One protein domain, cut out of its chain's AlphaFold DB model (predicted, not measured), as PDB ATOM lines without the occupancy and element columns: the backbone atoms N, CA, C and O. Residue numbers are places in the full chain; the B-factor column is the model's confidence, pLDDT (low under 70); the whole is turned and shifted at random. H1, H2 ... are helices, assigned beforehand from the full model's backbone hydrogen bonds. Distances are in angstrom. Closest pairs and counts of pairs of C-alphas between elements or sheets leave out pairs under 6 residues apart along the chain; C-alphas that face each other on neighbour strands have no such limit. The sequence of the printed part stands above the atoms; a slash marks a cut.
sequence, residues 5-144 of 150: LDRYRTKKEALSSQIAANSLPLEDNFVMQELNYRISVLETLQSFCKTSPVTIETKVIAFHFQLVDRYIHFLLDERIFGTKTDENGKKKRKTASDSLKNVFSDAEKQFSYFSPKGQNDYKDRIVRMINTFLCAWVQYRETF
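What this domain is: This is residues 5 to 144 of the 150 residues of an uncharacterized protein of Oscillospiraceae bacterium (UniProt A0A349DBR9). Four long helices, H4, H5, H2 and H3, run nearly parallel in an up-and-down bundle, with H4 and H2 at opposite corners of its cross-section and H5 and H3 between them. H1 folds back along H2 as a hairpin on the far side from H4, packing on H2 alone, so the first helix is an add-on to the bundle. The printed part has 140 residues with five named helices, H1 to H5 in chain order, and no named strand; the class is all helix. It is only just loose, close to compact, with a radius of gyration of the C-alphas of 17.8 A, and its spans of 55 by 36 by 18 A make it only just flat.

Where its parts are: Find C-alpha 87 at (121.366, 133.608, 103.260); from there H4, the longest helix, runs through residues 87 to 112 over 37.2 A to C-alpha 112 at (110.284, 118.631, 135.448). Look next at residues 121 to 142 for H5, 32.2 A long. H2 is residues 29 to 51, 33.1 A, and H3 is residues 58 to 77, 28.9 A. H1 takes residues 5 to 20, 22.3 A, beginning at C-alpha 5 at (130.202, 106.594, 115.742).

How they stand to each other: Start at the hairpin of H4 and H5, which touch at a shallow tilt of 8 degrees, opposite ways; their closest C-alphas, those of Ala 96 and Tyr 140, are 5.0 A apart. H5 also touches H2, the hub, at a shallow tilt of 7 degrees, opposite ways, closest at the C-alphas of Cys 49 and Val 127, 5.2 A. Residues 69 to 76 of H3 touch residues 97 to 108 of H4, closest at the C-alphas of Leu 76 and Lys 101, 6.6 A. H2 and H3 only just touch, with 3 pairs of C-alphas within 8 A, the closest being those of Phe 48 and Val 68, 7.0 A. H3 and H5 are close but not clearly touching, and H2 and H4 are apart. Residues 32 to 42 of H2 touch H1, with the C-alphas of Tyr 8 and Leu 35 closest at 6.3 A; the two run opposite ways at a tilt of 36 degrees, only just steep. H1 is apart from H3, H4 and H5. In H1, H2, H4 and H5 each O i to N i+4 pair is within hydrogen-bond range, and in H3 15 of 16 are.

The domain as a whole: Look for the two C-alphas farthest apart at Asn 22 and Lys 117, 56.8 A. The printed part has no cut, and its four links between helices are short. The mean pLDDT of the printed part is 93.8, and no printed residue is under 70.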
ATOM      1  N   LEU A   5     128.945 106.455 115.012       93.50
ATOM      2  CA  LEU A   5     130.202 106.594 115.742       93.50
ATOM      3  C   LEU A   5     131.328 105.781 115.088       93.50
ATOM      4  O   LEU A   5     132.436 106.295 114.952       93.50
ATOM      5  N   ASP A   6     131.036 104.561 114.626       94.12
ATOM      6  CA  ASP A   6     132.015 103.733 113.909       94.12
ATOM      7  C   ASP A   6     132.453 104.415 112.609       94.12
ATOM      8  O   ASP A   6     133.648 104.557 112.362       94.12
ATOM      9  N   ARG A   7     131.498 104.946 111.830       94.06
ATOM     10  CA  ARG A   7     131.795 105.708 110.604       94.06
ATOM     11  C   ARG A   7     132.685 106.923 110.882       94.06
ATOM     12  O   ARG A   7     133.652 107.159 110.160       94.06
ATOM     13  N   TYR A   8     132.394 107.685 111.938       95.88
ATOM     14  CA  TYR A   8     133.214 108.837 112.320       95.88
ATOM     15  C   TYR A   8     134.622 108.432 112.768       95.88
ATOM     16  O   TYR A   8     135.585 109.098 112.388       95.88
ATOM     17  N   ARG A   9     134.770 107.335 113.519       95.88
ATOM     18  CA  ARG A   9     136.084 106.813 113.928       95.88
ATOM     19  C   ARG A   9     136.921 106.382 112.728       95.88
ATOM     20  O   ARG A   9     138.039 106.867 112.587       95.88
ATOM     21  N   THR A  10     136.352 105.599 111.812       95.31
ATOM     22  CA  THR A  10     137.040 105.183 110.580       95.31
ATOM     23  C   THR A  10     137.493 106.386 109.752       95.31
ATOM     24  O   THR A  10     138.635 106.442 109.297       95.31
ATOM     25  N   LYS A  11     136.641 107.409 109.598       95.00
ATOM     26  CA  LYS A  11     137.034 108.619 108.864       95.00
ATOM     27  C   LYS A  11     138.134 109.403 109.584       95.00
ATOM     28  O   LYS A  11     139.067 109.876 108.940       95.00
ATOM     29  N   LYS A  12     138.061 109.517 110.912       95.81
ATOM     30  CA  LYS A  12     139.109 110.148 111.725       95.81
ATOM     31  C   LYS A  12     140.450 109.421 111.581       95.81
ATOM     32  O   LYS A  12     141.480 110.084 111.475       95.81
ATOM     33  N   GLU A  13     140.455 108.091 111.555       95.94
ATOM     34  CA  GLU A  13     141.664 107.281 111.340       95.94
ATOM     35  C   GLU A  13     142.285 107.538 109.959       95.94
ATOM     36  O   GLU A  13     143.499 107.733 109.851       95.94
ATOM     37  N   ALA A  14     141.457 107.643 108.914       94.94
ATOM     38  CA  ALA A  14     141.917 107.974 107.565       94.94
ATOM     39  C   ALA A  14     142.571 109.367 107.497       94.94
ATOM     40  O   ALA A  14     143.661 109.509 106.941       94.94
ATOM     41  N   LEU A  15     141.955 110.389 108.106       95.12
ATOM     42  CA  LEU A  15     142.544 111.735 108.172       95.12
ATOM     43  C   LEU A  15     143.817 111.751 109.029       95.12
ATOM     44  O   LEU A  15     144.796 112.393 108.664       95.12
ATOM     45  N   SER A  16     143.844 111.001 110.134       95.69
ATOM     46  CA  SER A  16     145.029 110.893 110.999       95.69
ATOM     47  C   SER A  16     146.216 110.263 110.263       95.69
ATOM     48  O   SER A  16     147.348 110.710 110.431       95.69
ATOM     49  N   SER A  17     145.957 109.277 109.400       96.38
ATOM     50  CA  SER A  17     146.979 108.658 108.548       96.38
ATOM     51  C   SER A  17     147.554 109.655 107.533       96.38
ATOM     52  O   SER A  17     148.765 109.707 107.340       96.38
ATOM     53  N   GLN A  18     146.708 110.506 106.940       96.56
ATOM     54  CA  GLN A  18     147.157 111.581 106.044       96.56
ATOM     55  C   GLN A  18     147.967 112.656 106.779       96.56
ATOM     56  O   GLN A  18     148.957 113.147 106.243       96.56
ATOM     57  N   ILE A  19     147.594 113.000 108.017       95.31
ATOM     58  CA  ILE A  19     148.385 113.912 108.863       95.31
ATOM     59  C   ILE A  19     149.770 113.318 109.124       95.31
ATOM     60  O   ILE A  19     150.769 114.004 108.928       95.31
ATOM     61  N   ALA A  20     149.847 112.040 109.511       96.62
ATOM     62  CA  ALA A  20     151.121 111.359 109.747       96.62
ATOM     63  C   ALA A  20     152.006 111.310 108.486       96.62
ATOM     64  O   ALA A  20     153.230 111.370 108.588       96.62
ATOM     65  N   ALA A  21     151.388 111.251 107.304       97.25
ATOM     66  CA  ALA A  21     152.064 111.311 106.012       97.25
ATOM     67  C   ALA A  21     152.359 112.744 105.514       97.25
ATOM     68  O   ALA A  21     152.905 112.897 104.423       97.25
ATOM     69  N   ASN A  22     152.007 113.791 106.275       95.31
ATOM     70  CA  ASN A  22     152.064 115.201 105.857       95.31
ATOM     71  C   ASN A  22     151.322 115.488 104.537       95.31
ATOM     72  O   ASN A  22     151.726 116.355 103.763       95.31
ATOM     73  N   SER A  23     150.243 114.752 104.267       96.06
ATOM     74  CA  SER A  23     149.500 114.813 103.005       96.06
ATOM     75  C   SER A  23     148.073 115.340 103.156       96.06
ATOM     76  O   SER A  23     147.358 115.401 102.159       96.06
ATOM     77  N   LEU A  24     147.630 115.671 104.375       94.38
ATOM     78  CA  LEU A  24     146.277 116.178 104.604       94.38
ATOM     79  C   LEU A  24     146.137 117.602 104.024       94.38
ATOM     80  O   LEU A  24     146.888 118.488 104.444       94.38
ATOM     81  N   PRO A  25     145.164 117.862 103.129       93.75
ATOM     82  CA  PRO A  25     144.843 119.216 102.689       93.75
ATOM     83  C   PRO A  25     144.493 120.128 103.870       93.75
ATOM     84  O   PRO A  25     143.833 119.707 104.824       93.75
ATOM     85  N   LEU A  26     144.909 121.397 103.816       89.12
ATOM     86  CA  LEU A  26     144.683 122.338 104.919       89.12
ATOM     87  C   LEU A  26     143.189 122.493 105.219       89.12
ATOM     88  O   LEU A  26     142.796 122.555 106.386       89.12
ATOM     89  N   GLU A  27     142.369 122.508 104.175       86.75
ATOM     90  CA  GLU A  27     140.919 122.601 104.246       86.75
ATOM     91  C   GLU A  27     140.339 121.430 105.050       86.75
ATOM     92  O   GLU A  27     139.487 121.635 105.902       86.75
ATOM     93  N   ASP A  28     140.870 120.217 104.932       90.50
ATOM     94  CA  ASP A  28     140.316 119.062 105.648       90.50
ATOM     95  C   ASP A  28     140.571 119.089 107.171       90.50
ATOM     96  O   ASP A  28     139.972 118.307 107.921       90.50
ATOM     97  N   ASN A  29     141.364 120.042 107.682       89.06
ATOM     98  CA  ASN A  29     141.529 120.235 109.128       89.06
ATOM     99  C   ASN A  29     140.217 120.587 109.837       89.06
ATOM    100  O   ASN A  29     140.020 120.166 110.981       89.06
ATOM    101  N   PHE A  30     139.292 121.313 109.191       88.88
ATOM    102  CA  PHE A  30     137.992 121.581 109.822       88.88
ATOM    103  C   PHE A  30     137.156 120.301 109.945       88.88
ATOM    104  O   PHE A  30     136.445 120.132 110.935       88.88
ATOM    105  N   VAL A  31     137.281 119.358 109.001       92.19
ATOM    106  CA  VAL A  31     136.601 118.054 109.070       92.19
ATOM    107  C   VAL A  31     137.164 117.232 110.224       92.19
ATOM    108  O   VAL A  31     136.401 116.658 110.998       92.19
ATOM    109  N   MET A  32     138.490 117.219 110.389       93.06
ATOM    110  CA  MET A  32     139.148 116.537 111.508       93.06
ATOM    111  C   MET A  32     138.725 117.121 112.867       93.06
ATOM    112  O   MET A  32     138.398 116.385 113.803       93.06
ATOM    113  N   GLN A  33     138.688 118.451 112.981       92.56
ATOM    114  CA  GLN A  33     138.265 119.149 114.196       92.56
ATOM    115  C   GLN A  33     136.792 118.887 114.545       92.56
ATOM    116  O   GLN A  33     136.471 118.691 115.724       92.56
ATOM    117  N   GLU A  34     135.911 118.833 113.546       94.19
ATOM    118  CA  GLU A  34     134.497 118.500 113.726       94.19
ATOM    119  C   GLU A  34     134.303 117.021 114.094       94.19
ATOM    120  O   GLU A  34     133.528 116.717 115.001       94.19
ATOM    121  N   LEU A  35     135.040 116.096 113.467       95.56
ATOM    122  CA  LEU A  35     135.000 114.667 113.803       95.56
ATOM    123  C   LEU A  35     135.386 114.418 115.261       95.56
ATOM    124  O   LEU A  35     134.676 113.705 115.965       95.56
ATOM    125  N   ASN A  36     136.467 115.041 115.737       95.50
ATOM    126  CA  ASN A  36     136.882 114.938 117.138       95.50
ATOM    127  C   ASN A  36     135.773 115.371 118.100       95.50
ATOM    128  O   ASN A  36     135.528 114.712 119.109       95.50
ATOM    129  N   TYR A  37     135.082 116.458 117.766       95.56
ATOM    130  CA  TYR A  37     133.982 116.968 118.567       95.56
ATOM    131  C   TYR A  37     132.767 116.045 118.550       95.56
ATOM    132  O   TYR A  37     132.290 115.647 119.611       95.56
ATOM    133  N   ARG A  38     132.304 115.633 117.365       95.94
ATOM    134  CA  ARG A  38     131.152 114.731 117.242       95.94
ATOM    135  C   ARG A  38     131.384 113.392 117.918       95.94
ATOM    136  O   ARG A  38     130.483 112.905 118.591       95.94
ATOM    137  N   ILE A  39     132.582 112.825 117.792       97.44
ATOM    138  CA  ILE A  39     132.962 111.594 118.495       97.44
ATOM    139  C   ILE A  39     132.870 111.804 120.008       97.44
ATOM    140  O   ILE A  39     132.181 111.036 120.674       97.44
ATOM    141  N   SER A  40     133.471 112.876 120.538       97.44
ATOM    142  CA  SER A  40     133.435 113.175 121.974       97.44
ATOM    143  C   SER A  40     132.007 113.331 122.510       97.44
ATOM    144  O   SER A  40     131.698 112.803 123.579       97.44
ATOM    145  N   VAL A  41     131.127 114.015 121.773       97.19
ATOM    146  CA  VAL A  41     129.717 114.199 122.159       97.19
ATOM    147  C   VAL A  41     128.961 112.873 122.150       97.19
ATOM    148  O   VAL A  41     128.275 112.544 123.120       97.19
ATOM    149  N   LEU A  42     129.117 112.082 121.083       97.06
ATOM    150  CA  LEU A  42     128.471 110.774 120.951       97.06
ATOM    151  C   LEU A  42     128.926 109.802 122.046       97.06
ATOM    152  O   LEU A  42     128.095 109.109 122.628       97.06
ATOM    153  N   GLU A  43     130.222 109.759 122.352       97.50
ATOM    154  CA  GLU A  43     130.779 108.908 123.409       97.50
ATOM    155  C   GLU A  43     130.291 109.330 124.799       97.50
ATOM    156  O   GLU A  43     129.922 108.474 125.610       97.50
ATOM    157  N   THR A  44     130.221 110.637 125.060       98.19
ATOM    158  CA  THR A  44     129.740 111.173 126.341       98.19
ATOM    159  C   THR A  44     128.268 110.831 126.558       98.19
ATOM    160  O   THR A  44     127.907 110.224 127.567       98.19
ATOM    161  N   LEU A  45     127.409 111.127 125.579       97.56
ATOM    162  CA  LEU A  45     125.976 110.846 125.676       97.56
ATOM    163  C   LEU A  45     125.673 109.338 125.677       97.56
ATOM    164  O   LEU A  45     124.789 108.889 126.408       97.56
ATOM    165  N   GLN A  46     126.444 108.522 124.944       96.75
ATOM    166  CA  GLN A  46     126.347 107.061 125.038       96.75
ATOM    167  C   GLN A  46     126.728 106.560 126.439       96.75
ATOM    168  O   GLN A  46     126.113 105.611 126.935       96.75
ATOM    169  N   SER A  47     127.721 107.180 127.080       98.00
ATOM    170  CA  SER A  47     128.109 106.838 128.449       98.00
ATOM    171  C   SER A  47     126.966 107.124 129.419       98.00
ATOM    172  O   SER A  47     126.586 106.215 130.151       98.00
ATOM    173  N   PHE A  48     126.319 108.293 129.330       98.06
ATOM    174  CA  PHE A  48     125.128 108.601 130.133       98.06
ATOM    175  C   PHE A  48     123.987 107.599 129.913       98.06
ATOM    176  O   PHE A  48     123.387 107.122 130.875       98.06
ATOM    177  N   CYS A  49     123.720 107.187 128.669       97.81
ATOM    178  CA  CYS A  49     122.737 106.132 128.395       97.81
ATOM    179  C   CYS A  49     123.083 104.804 129.096       97.81
ATOM    180  O   CYS A  49     122.207 104.136 129.648       97.81
ATOM    181  N   LYS A  50     124.360 104.405 129.079       97.38
ATOM    182  CA  LYS A  50     124.831 103.145 129.681       97.38
ATOM    183  C   LYS A  50     124.825 103.189 131.208       97.38
ATOM    184  O   LYS A  50     124.508 102.179 131.831       97.38
ATOM    185  N   THR A  51     125.137 104.342 131.797       96.94
ATOM    186  CA  THR A  51     125.171 104.561 133.252       96.94
ATOM    187  C   THR A  51     123.835 105.022 133.826       96.94
ATOM    188  O   THR A  51     123.754 105.292 135.023       96.94
ATOM    189  N   SER A  52     122.791 105.120 132.997       97.00
ATOM    190  CA  SER A  52     121.463 105.532 133.443       97.00
ATOM    191  C   SER A  52     120.956 104.586 134.546       97.00
ATOM    192  O   SER A  52     120.860 103.375 134.305       97.00
ATOM    193  N   PRO A  53     120.646 105.102 135.750       97.06
ATOM    194  CA  PRO A  53     120.280 104.292 136.903       97.06
ATOM    195  C   PRO A  53     118.958 103.547 136.693       97.06
ATOM    196  O   PRO A  53     117.999 104.078 136.133       97.06
ATOM    197  N   VAL A  54     118.913 102.314 137.201       97.75
ATOM    198  CA  VAL A  54     117.704 101.485 137.299       97.75
ATOM    199  C   VAL A  54     117.231 101.550 138.747       97.75
ATOM    200  O   VAL A  54     117.685 100.794 139.603       97.75
ATOM    201  N   THR A  55     116.405 102.545 139.053       96.81
ATOM    202  CA  THR A  55     115.967 102.861 140.417       96.81
ATOM    203  C   THR A  55     114.682 103.685 140.393       96.81
ATOM    204  O   THR A  55     114.305 104.237 139.362       96.81
ATOM    205  N   ILE A  56     114.017 103.777 141.542       96.56
ATOM    206  CA  ILE A  56     112.937 104.741 141.804       96.56
ATOM    207  C   ILE A  56     113.384 105.855 142.763       96.56
ATOM    208  O   ILE A  56     112.606 106.753 143.077       96.56
ATOM    209  N   GLU A  57     114.630 105.805 143.247       96.62
ATOM    210  CA  GLU A  57     115.171 106.806 144.160       96.62
ATOM    211  C   GLU A  57     115.357 108.146 143.440       96.62
ATOM    212  O   GLU A  57     116.229 108.320 142.583       96.62
ATOM    213  N   THR A  58     114.538 109.121 143.825       93.50
ATOM    214  CA  THR A  58     114.449 110.420 143.153       93.50
ATOM    215  C   THR A  58     115.745 111.221 143.220       93.50
ATOM    216  O   THR A  58     116.060 111.919 142.263       93.50
ATOM    217  N   LYS A  59     116.541 111.091 144.290       95.25
ATOM    218  CA  LYS A  59     117.841 111.777 144.416       95.25
ATOM    219  C   LYS A  59     118.857 111.294 143.380       95.25
ATOM    220  O   LYS A  59     119.528 112.110 142.756       95.25
ATOM    221  N   VAL A  60     118.938 109.978 143.173       96.62
ATOM    222  CA  VAL A  60     119.845 109.362 142.189       96.62
ATOM    223  C   VAL A  60     119.422 109.735 140.768       96.62
ATOM    224  O   VAL A  60     120.256 110.118 139.948       96.62
ATOM    225  N   ILE A  61     118.114 109.685 140.498       96.44
ATOM    226  CA  ILE A  61     117.527 110.112 139.222       96.44
ATOM    227  C   ILE A  61     117.820 111.591 138.949       96.44
ATOM    228  O   ILE A  61     118.279 111.929 137.858       96.44
ATOM    229  N   ALA A  62     117.586 112.463 139.933       94.81
ATOM    230  CA  ALA A  62     117.792 113.901 139.795       94.81
ATOM    231  C   ALA A  62     119.256 114.230 139.489       94.81
ATOM    232  O   ALA A  62     119.522 114.996 138.567       94.81
ATOM    233  N   PHE A  63     120.199 113.602 140.195       96.44
ATOM    234  CA  PHE A  63     121.624 113.799 139.941       96.44
ATOM    235  C   PHE A  63     122.021 113.385 138.516       96.44
ATOM    236  O   PHE A  63     122.661 114.157 137.802       96.44
ATOM    237  N   HIS A  64     121.608 112.192 138.070       97.62
ATOM    238  CA  HIS A  64     121.905 111.744 136.707       97.62
ATOM    239  C   HIS A  64     121.266 112.668 135.660       97.62
ATOM    240  O   HIS A  64     121.913 113.030 134.679       97.62
ATOM    241  N   PHE A  65     120.018 113.096 135.875       96.25
ATOM    242  CA  PHE A  65     119.343 114.015 134.962       96.25
ATOM    243  C   PHE A  65     120.060 115.365 134.878       96.25
ATOM    244  O   PHE A  65     120.284 115.837 133.773       96.25
ATOM    245  N   GLN A  66     120.498 115.940 136.000       95.31
ATOM    246  CA  GLN A  66     121.244 117.204 136.017       95.31
ATOM    247  C   GLN A  66     122.553 117.135 135.219       95.31
ATOM    248  O   GLN A  66     122.905 118.101 134.544       95.31
ATOM    249  N   LEU A  67     123.265 116.002 135.262       96.56
ATOM    250  CA  LEU A  67     124.463 115.798 134.437       96.56
ATOM    251  C   LEU A  67     124.130 115.824 132.941       96.56
ATOM    252  O   LEU A  67     124.805 116.510 132.173       96.56
ATOM    253  N   VAL A  68     123.084 115.097 132.538       97.12
ATOM    254  CA  VAL A  68     122.634 115.039 131.140       97.12
ATOM    255  C   VAL A  68     122.140 116.407 130.672       97.12
ATOM    256  O   VAL A  68     122.570 116.885 129.625       97.12
ATOM    257  N   ASP A  69     121.271 117.034 131.462       95.50
ATOM    258  CA  ASP A  69     120.675 118.337 131.187       95.50
ATOM    259  C   ASP A  69     121.748 119.402 130.977       95.50
ATOM    260  O   ASP A  69     121.791 120.067 129.940       95.50
ATOM    261  N   ARG A  70     122.689 119.505 131.925       95.69
ATOM    262  CA  ARG A  70     123.729 120.526 131.854       95.69
ATOM    263  C   ARG A  70     124.645 120.320 130.656       95.69
ATOM    264  O   ARG A  70     125.031 121.298 130.019       95.69
ATOM    265  N   TYR A  71     124.984 119.068 130.351       97.00
ATOM    266  CA  TYR A  71     125.798 118.753 129.185       97.00
ATOM    267  C   TYR A  71     125.084 119.135 127.886       97.00
ATOM    268  O   TYR A  71     125.687 119.786 127.038       97.00
ATOM    269  N   ILE A  72     123.795 118.805 127.745       96.12
ATOM    270  CA  ILE A  72     123.012 119.176 126.560       96.12
ATOM    271  C   ILE A  72     122.903 120.697 126.420       96.12
ATOM    272  O   ILE A  72     123.082 121.207 125.315       96.12
ATOM    273  N   HIS A  73     122.701 121.430 127.514       94.56
ATOM    274  CA  HIS A  73     122.688 122.891 127.483       94.56
ATOM    275  C   HIS A  73     123.975 123.492 126.888       94.56
ATOM    276  O   HIS A  73     123.889 124.457 126.133       94.56
ATOM    277  N   PHE A  74     125.154 122.906 127.135       93.81
ATOM    278  CA  PHE A  74     126.388 123.347 126.466       93.81
ATOM    279  C   PHE A  74     126.323 123.155 124.945       93.81
ATOM    280  O   PHE A  74     126.679 124.056 124.185       93.81
ATOM    281  N   LEU A  75     125.788 122.017 124.497       95.38
ATOM    282  CA  LEU A  75     125.684 121.659 123.079       95.38
ATOM    283  C   LEU A  75     124.727 122.555 122.278       95.38
ATOM    284  O   LEU A  75     124.825 122.592 121.050       95.38
ATOM    285  N   LEU A  76     123.786 123.236 122.942       93.19
ATOM    286  CA  LEU A  76     122.786 124.093 122.294       93.19
ATOM    287  C   LEU A  76     123.343 125.438 121.814       93.19
ATOM    288  O   LEU A  76     122.772 126.021 120.889       93.19
ATOM    289  N   ASP A  77     124.421 125.921 122.431       84.56
ATOM    290  CA  ASP A  77     124.958 127.267 122.188       84.56
ATOM    291  C   ASP A  77     126.430 127.269 121.734       84.56
ATOM    292  O   ASP A  77     126.960 128.313 121.346       84.56
ATOM    293  N   GLU A  78     127.109 126.118 121.740       81.75
ATOM    294  CA  GLU A  78     128.531 126.048 121.404       81.75
ATOM    295  C   GLU A  78     128.851 125.802 119.918       81.75
ATOM    296  O   GLU A  78     128.047 125.327 119.113       81.75
ATOM    297  N   ARG A  79     130.104 126.111 119.553       78.56
ATOM    298  CA  ARG A  79     130.733 125.821 118.249       78.56
ATOM    299  C   ARG A  79     129.940 126.285 117.023       78.56
ATOM    300  O   ARG A  79     129.743 125.531 116.066       78.56
ATOM    301  N   ILE A  80     129.615 127.574 116.982       79.88
ATOM    302  CA  ILE A  80     129.082 128.277 115.799       79.88
ATOM    303  C   ILE A  80     130.219 128.588 114.799       79.88
ATOM    304  O   ILE A  80     130.398 129.711 114.335       79.88
ATOM    305  N   PHE A  81     131.042 127.587 114.495       78.50
ATOM    306  CA  PHE A  81     132.111 127.667 113.505       78.50
ATOM    307  C   PHE A  81     131.823 126.663 112.391       78.50
ATOM    308  O   PHE A  81     131.472 125.515 112.655       78.50
ATOM    309  N   GLY A  82     131.945 127.108 111.144       81.62
ATOM    310  CA  GLY A  82     131.700 126.295 109.959       81.62
ATOM    311  C   GLY A  82     131.967 127.084 108.686       81.62
ATOM    312  O   GLY A  82     132.349 128.257 108.733       81.62
ATOM    313  N   THR A  83     131.748 126.450 107.538       82.00
ATOM    314  CA  THR A  83     131.999 127.073 106.233       82.00
ATOM    315  C   THR A  83     131.124 128.315 106.030       82.00
ATOM    316  O   THR A  83     130.012 128.419 106.569       82.00
ATOM    317  N   LYS A  84     131.615 129.296 105.261       85.19
ATOM    318  CA  LYS A  84     130.772 130.426 104.845       85.19
ATOM    319  C   LYS A  84     129.607 129.891 104.019       85.19
ATOM    320  O   LYS A  84     129.774 128.983 103.213       85.19
ATOM    321  N   THR A  85     128.429 130.452 104.242       88.94
ATOM    322  CA  THR A  85     127.211 130.044 103.551       88.94
ATOM    323  C   THR A  85     126.370 131.269 103.215       88.94
ATOM    324  O   THR A  85     126.550 132.333 103.818       88.94
ATOM    325  N   ASP A  86     125.498 131.124 102.225       91.31
ATOM    326  CA  ASP A  86     124.600 132.175 101.763       91.31
ATOM    327  C   ASP A  86     123.433 132.398 102.746       91.31
ATOM    328  O   ASP A  86     123.327 131.760 103.799       91.31
ATOM    329  N   GLU A  87     122.538 133.329 102.422       93.12
ATOM    330  CA  GLU A  87     121.366 133.608 103.260       93.12
ATOM    331  C   GLU A  87     120.459 132.382 103.436       93.12
ATOM    332  O   GLU A  87     119.852 132.203 104.495       93.12
ATOM    333  N   ASN A  88     120.396 131.502 102.437       92.69
ATOM    334  CA  ASN A  88     119.623 130.271 102.534       92.69
ATOM    335  C   ASN A  88     120.253 129.291 103.537       92.69
ATOM    336  O   ASN A  88     119.562 128.740 104.396       92.69
ATOM    337  N   GLY A  89     121.573 129.124 103.508       91.25
ATOM    338  CA  GLY A  89     122.296 128.299 104.470       91.25
ATOM    339  C   GLY A  89     122.269 128.861 105.889       91.25
ATOM    340  O   GLY A  89     122.139 128.092 106.845       91.25
ATOM    341  N   LYS A  90     122.291 130.191 106.060       92.06
ATOM    342  CA  LYS A  90     122.070 130.828 107.373       92.06
ATOM    343  C   LYS A  90     120.677 130.510 107.917       92.06
ATOM    344  O   LYS A  90     120.558 130.134 109.084       92.06
ATOM    345  N   LYS A  91     119.637 130.591 107.076       93.62
ATOM    346  CA  LYS A  91     118.273 130.177 107.449       93.62
ATOM    347  C   LYS A  91     118.227 128.698 107.823       93.62
ATOM    348  O   LYS A  91     117.700 128.380 108.881       93.62
ATOM    349  N   LYS A  92     118.859 127.815 107.040       93.00
ATOM    350  CA  LYS A  92     118.948 126.374 107.340       93.00
ATOM    351  C   LYS A  92     119.596 126.104 108.704       93.00
ATOM    352  O   LYS A  92     119.047 125.332 109.487       93.00
ATOM    353  N   ARG A  93     120.718 126.768 109.015       93.69
ATOM    354  CA  ARG A  93     121.393 126.688 110.329       93.69
ATOM    355  C   ARG A  93     120.475 127.131 111.459       93.69
ATOM    356  O   ARG A  93     120.375 126.437 112.468       93.69
ATOM    357  N   LYS A  94     119.790 128.265 111.282       93.00
ATOM    358  CA  LYS A  94     118.847 128.783 112.276       93.00
ATOM    359  C   LYS A  94     117.677 127.827 112.495       93.00
ATOM    360  O   LYS A  94     117.410 127.480 113.636       93.00
ATOM    361  N   THR A  95     117.035 127.350 111.431       94.62
ATOM    362  CA  THR A  95     115.932 126.389 111.527       94.62
ATOM    363  C   THR A  95     116.366 125.116 112.248       94.62
ATOM    364  O   THR A  95     115.677 124.685 113.164       94.62
ATOM    365  N   ALA A  96     117.528 124.552 111.905       94.12
ATOM    366  CA  ALA A  96     118.039 123.365 112.584       94.12
ATOM    367  C   ALA A  96     118.373 123.632 114.066       94.12
ATOM    368  O   ALA A  96     118.089 122.789 114.914       94.12
ATOM    369  N   SER A  97     118.916 124.811 114.391       94.25
ATOM    370  CA  SER A  97     119.156 125.231 115.778       94.25
ATOM    371  C   SER A  97     117.857 125.366 116.570       94.25
ATOM    372  O   SER A  97     117.784 124.883 117.696       94.25
ATOM    373  N   ASP A  98     116.841 126.008 115.992       94.38
ATOM    374  CA  ASP A  98     115.542 126.216 116.635       94.38
ATOM    375  C   ASP A  98     114.838 124.858 116.843       94.38
ATOM    376  O   ASP A  98     114.329 124.583 117.928       94.38
ATOM    377  N   SER A  99     114.890 123.956 115.854       93.38
ATOM    378  CA  SER A  99     114.396 122.579 115.987       93.38
ATOM    379  C   SER A  99     115.106 121.806 117.099       93.38
ATOM    380  O   SER A  99     114.438 121.153 117.898       93.38
ATOM    381  N   LEU A 100     116.436 121.900 117.187       95.19
ATOM    382  CA  LEU A 100     117.218 121.251 118.239       95.19
ATOM    383  C   LEU A 100     116.817 121.751 119.637       95.19
ATOM    384  O   LEU A 100     116.585 120.943 120.538       95.19
ATOM    385  N   LYS A 101     116.693 123.074 119.804       95.19
ATOM    386  CA  LYS A 101     116.271 123.701 121.066       95.19
ATOM    387  C   LYS A 101     114.858 123.269 121.463       95.19
ATOM    388  O   LYS A 101     114.633 122.944 122.625       95.19
ATOM    389  N   ASN A 102     113.936 123.182 120.504       93.62
ATOM    390  CA  ASN A 102     112.569 122.720 120.759       93.62
ATOM    391  C   ASN A 102     112.526 121.255 121.216       93.62
ATOM    392  O   ASN A 102     111.878 120.956 122.217       93.62
ATOM    393  N   VAL A 103     113.268 120.363 120.542       92.75
ATOM    394  CA  VAL A 103     113.372 118.940 120.924       92.75
ATOM    395  C   VAL A 103     113.819 118.792 122.377       92.75
ATOM    396  O   VAL A 103     113.266 117.972 123.109       92.75
ATOM    397  N   PHE A 104     114.804 119.586 122.801       93.31
ATOM    398  CA  PHE A 104     115.295 119.518 124.170       93.31
ATOM    399  C   PHE A 104     114.348 120.169 125.188       93.31
ATOM    400  O   PHE A 104     114.072 119.559 126.214       93.31
ATOM    401  N   SER A 105     113.768 121.337 124.891       92.75
ATOM    402  CA  SER A 105     112.791 121.993 125.781       92.75
ATOM    403  C   SER A 105     111.591 121.086 126.089       92.75
ATOM    404  O   SER A 105     111.111 121.026 127.222       92.75
ATOM    405  N   ASP A 106     111.087 120.361 125.088       87.38
ATOM    406  CA  ASP A 106     109.958 119.447 125.284       87.38
ATOM    407  C   ASP A 106     110.336 118.246 126.151       87.38
ATOM    408  O   ASP A 106     109.532 117.783 126.962       87.38
ATOM    409  N   ALA A 107     111.569 117.763 126.012       86.69
ATOM    410  CA  ALA A 107     112.118 116.728 126.867       86.69
ATOM    411  C   ALA A 107     112.316 117.201 128.312       86.69
ATOM    412  O   ALA A 107     111.884 116.520 129.240       86.69
ATOM    413  N   GLU A 108     112.912 118.374 128.512       89.62
ATOM    414  CA  GLU A 108     113.157 118.962 129.830       89.62
ATOM    415  C   GLU A 108     111.843 119.119 130.610       89.62
ATOM    416  O   GLU A 108     111.727 118.648 131.742       89.62
ATOM    417  N   LYS A 109     110.791 119.633 129.956       90.19
ATOM    418  CA  LYS A 109     109.439 119.724 130.538       90.19
ATOM    419  C   LYS A 109     108.895 118.375 131.008       90.19
ATOM    420  O   LYS A 109     108.218 118.326 132.033       90.19
ATOM    421  N   GLN A 110     109.164 117.285 130.285       87.12
ATOM    422  CA  GLN A 110     108.738 115.945 130.708       87.12
ATOM    423  C   GLN A 110     109.458 115.495 131.984       87.12
ATOM    424  O   GLN A 110     108.857 114.790 132.796       87.12
ATOM    425  N   PHE A 111     110.712 115.913 132.178       89.81
ATOM    426  CA  PHE A 111     111.492 115.591 133.370       89.81
ATOM    427  C   PHE A 111     111.176 116.490 134.572       89.81
ATOM    428  O   PHE A 111     111.242 116.007 135.702       89.81
ATOM    429  N   SER A 112     110.717 117.729 134.363       86.38
ATOM    430  CA  SER A 112     110.284 118.631 135.448       86.38
ATOM    431  C   SER A 112     109.123 118.082 136.285       86.38
ATOM    432  O   SER A 112     109.018 118.389 137.469       86.38
ATOM    433  N   TYR A 113     108.264 117.252 135.687       86.75
ATOM    434  CA  TYR A 113     107.133 116.598 136.361       86.75
ATOM    435  C   TYR A 113     107.312 115.078 136.466       86.75
ATOM    436  O   TYR A 113     106.338 114.336 136.618       86.75
ATOM    437  N   PHE A 114     108.546 114.586 136.331       91.00
ATOM    438  CA  PHE A 114     108.803 113.154 136.294       91.00
ATOM    439  C   PHE A 114     108.620 112.504 137.666       91.00
ATOM    440  O   PHE A 114     109.192 112.928 138.669       91.00
ATOM    441  N   SER A 115     107.853 111.416 137.680       92.12
ATOM    442  CA  SER A 115     107.703 110.528 138.827       92.12
ATOM    443  C   SER A 115     107.849 109.085 138.340       92.12
ATOM    444  O   SER A 115     107.082 108.673 137.461       92.12
ATOM    445  N   PRO A 116     108.843 108.326 138.841       92.81
ATOM    446  CA  PRO A 116     109.148 107.001 138.324       92.81
ATOM    447  C   PRO A 116     108.035 106.008 138.673       92.81
ATOM    448  O   PRO A 116     107.716 105.794 139.842       92.81
ATOM    449  N   LYS A 117     107.476 105.344 137.656       93.44
ATOM    450  CA  LYS A 117     106.451 104.292 137.830       93.44
ATOM    451  C   LYS A 117     107.034 102.894 138.047       93.44
ATOM    452  O   LYS A 117     106.301 101.947 138.309       93.44
ATOM    453  N   GLY A 118     108.348 102.759 137.913       95.69
ATOM    454  CA  GLY A 118     109.080 101.510 138.065       95.69
ATOM    455  C   GLY A 118     110.575 101.732 137.865       95.69
ATOM    456  O   GLY A 118     110.993 102.787 137.392       95.69
ATOM    457  N   GLN A 119     111.383 100.732 138.209       95.69
ATOM    458  CA  GLN A 119     112.843 100.874 138.241       95.69
ATOM    459  C   GLN A 119     113.462 101.217 136.870       95.69
ATOM    460  O   GLN A 119     114.473 101.910 136.820       95.69
ATOM    461  N   ASN A 120     112.858 100.773 135.760       96.94
ATOM    462  CA  ASN A 120     113.354 101.047 134.402       96.94
ATOM    463  C   ASN A 120     112.783 102.330 133.773       96.94
ATOM    464  O   ASN A 120     113.309 102.795 132.765       96.94
ATOM    465  N   ASP A 121     111.738 102.926 134.361       95.75
ATOM    466  CA  ASP A 121     110.975 104.022 133.739       95.75
ATOM    467  C   ASP A 121     111.862 105.240 133.438       95.75
ATOM    468  O   ASP A 121     111.778 105.829 132.361       95.75
ATOM    469  N   TYR A 122     112.774 105.577 134.355       97.00
ATOM    470  CA  TYR A 122     113.739 106.650 134.132       97.00
ATOM    471  C   TYR A 122     114.707 106.323 132.990       97.00
ATOM    472  O   TYR A 122     114.838 107.115 132.054       97.00
ATOM    473  N   LYS A 123     115.353 105.150 133.044       97.50
ATOM    474  CA  LYS A 123     116.337 104.705 132.050       97.50
ATOM    475  C   LYS A 123     115.754 104.706 130.639       97.50
ATOM    476  O   LYS A 123     116.352 105.276 129.729       97.50
ATOM    477  N   ASP A 124     114.571 104.131 130.458       96.69
ATOM    478  CA  ASP A 124     113.947 104.025 129.137       96.69
ATOM    479  C   ASP A 124     113.603 105.403 128.554       96.69
ATOM    480  O   ASP A 124     113.765 105.640 127.351       96.69
ATOM    481  N   ARG A 125     113.164 106.341 129.402       95.81
ATOM    482  CA  ARG A 125     112.847 107.713 128.985       95.81
ATOM    483  C   ARG A 125     114.088 108.536 128.689       95.81
ATOM    484  O   ARG A 125     114.123 109.189 127.650       95.81
ATOM    485  N   ILE A 126     115.097 108.505 129.561       96.94
ATOM    486  CA  ILE A 126     116.302 109.323 129.379       96.94
ATOM    487  C   ILE A 126     117.108 108.849 128.170       96.94
ATOM    488  O   ILE A 126     117.553 109.671 127.375       96.94
ATOM    489  N   VAL A 127     117.204 107.534 127.947       97.69
ATOM    490  CA  VAL A 127     117.861 106.976 126.756       97.69
ATOM    491  C   VAL A 127     117.119 107.392 125.487       97.69
ATOM    492  O   VAL A 127     117.745 107.806 124.511       97.69
ATOM    493  N   ARG A 128     115.781 107.335 125.491       96.31
ATOM    494  CA  ARG A 128     114.969 107.805 124.358       96.31
ATOM    495  C   ARG A 128     115.191 109.291 124.091       96.31
ATOM    496  O   ARG A 128     115.391 109.667 122.942       96.31
ATOM    497  N   MET A 129     115.185 110.111 125.138       96.19
ATOM    498  CA  MET A 129     115.438 111.544 125.044       96.19
ATOM    499  C   MET A 129     116.810 111.835 124.427       96.19
ATOM    500  O   MET A 129     116.888 112.579 123.450       96.19
ATOM    501  N   ILE A 130     117.874 111.229 124.966       97.12
ATOM    502  CA  ILE A 130     119.247 111.415 124.483       97.12
ATOM    503  C   ILE A 130     119.350 111.021 123.008       97.12
ATOM    504  O   ILE A 130     119.922 111.767 122.219       97.12
ATOM    505  N   ASN A 131     118.763 109.890 122.608       95.62
ATOM    506  CA  ASN A 131     118.804 109.441 121.217       95.62
ATOM    507  C   ASN A 131     118.054 110.397 120.274       95.62
ATOM    508  O   ASN A 131     118.565 110.717 119.201       95.62
ATOM    509  N   THR A 132     116.880 110.899 120.672       95.38
ATOM    510  CA  THR A 132     116.136 111.899 119.888       95.38
ATOM    511  C   THR A 132     116.927 113.200 119.752       95.38
ATOM    512  O   THR A 132     117.040 113.740 118.650       95.38
ATOM    513  N   PHE A 133     117.520 113.677 120.851       95.88
ATOM    514  CA  PHE A 133     118.380 114.856 120.845       95.88
ATOM    515  C   PHE A 133     119.593 114.660 119.928       95.88
ATOM    516  O   PHE A 133     119.854 115.512 119.085       95.88
ATOM    517  N   LEU A 134     120.292 113.524 120.027       95.75
ATOM    518  CA  LEU A 134     121.453 113.205 119.192       95.75
ATOM    519  C   LEU A 134     121.122 113.234 117.698       95.75
ATOM    520  O   LEU A 134     121.902 113.775 116.917       95.75
ATOM    521  N   CYS A 135     119.966 112.702 117.296       94.06
ATOM    522  CA  CYS A 135     119.515 112.765 115.906       94.06
ATOM    523  C   CYS A 135     119.378 114.216 115.418       94.06
ATOM    524  O   CYS A 135     119.924 114.563 114.369       94.06
ATOM    525  N   ALA A 136     118.694 115.071 116.184       95.25
ATOM    526  CA  ALA A 136     118.537 116.487 115.846       95.25
ATOM    527  C   ALA A 136     119.879 117.240 115.883       95.25
ATOM    528  O   ALA A 136     120.154 118.086 115.032       95.25
ATOM    529  N   TRP A 137     120.740 116.904 116.842       96.12
ATOM    530  CA  TRP A 137     122.038 117.537 117.025       96.12
ATOM    531  C   TRP A 137     122.978 117.238 115.857       96.12
ATOM    532  O   TRP A 137     123.580 118.158 115.309       96.12
ATOM    533  N   VAL A 138     123.048 115.982 115.404       94.75
ATOM    534  CA  VAL A 138     123.834 115.613 114.215       94.75
ATOM    535  C   VAL A 138     123.335 116.381 112.993       94.75
ATOM    536  O   VAL A 138     124.143 117.003 112.308       94.75
ATOM    537  N   GLN A 139     122.017 116.430 112.759       93.06
ATOM    538  CA  GLN A 139     121.436 117.196 111.647       93.06
ATOM    539  C   GLN A 139     121.799 118.682 111.712       93.06
ATOM    540  O   GLN A 139     122.134 119.282 110.690       93.06
ATOM    541  N   TYR A 140     121.776 119.272 112.908       94.94
ATOM    542  CA  TYR A 140     122.234 120.638 113.130       94.94
ATOM    543  C   TYR A 140     123.714 120.803 112.770       94.94
ATOM    544  O   TYR A 140     124.063 121.725 112.028       94.94
ATOM    545  N   ARG A 141     124.586 119.887 113.202       94.25
ATOM    546  CA  ARG A 141     126.020 119.935 112.885       94.25
ATOM    547  C   ARG A 141     126.318 119.779 111.390       94.25
ATOM    548  O   ARG A 141     127.186 120.494 110.885       94.25
ATOM    549  N   GLU A 142     125.560 118.954 110.664       92.88
ATOM    550  CA  GLU A 142     125.687 118.828 109.198       92.88
ATOM    551  C   GLU A 142     125.424 120.157 108.462       92.88
ATOM    552  O   GLU A 142     125.892 120.356 107.345       92.88
ATOM    553  N   THR A 143     124.722 121.120 109.077       92.88
ATOM    554  CA  THR A 143     124.528 122.457 108.476       92.88
ATOM    555  C   THR A 143     125.775 123.354 108.532       92.88
ATOM    556  O   THR A 143     125.842 124.366 107.822       92.88
ATOM    557  N   PHE A 144     126.766 123.016 109.364       92.06
ATOM    558  CA  PHE A 144     128.032 123.747 109.481       92.06
ATOM    559  C   PHE A 144     129.141 123.103 108.663       92.06
ATOM    560  O   PHE A 144     129.828 123.801 107.914       92.06
TER     561      PHE A 144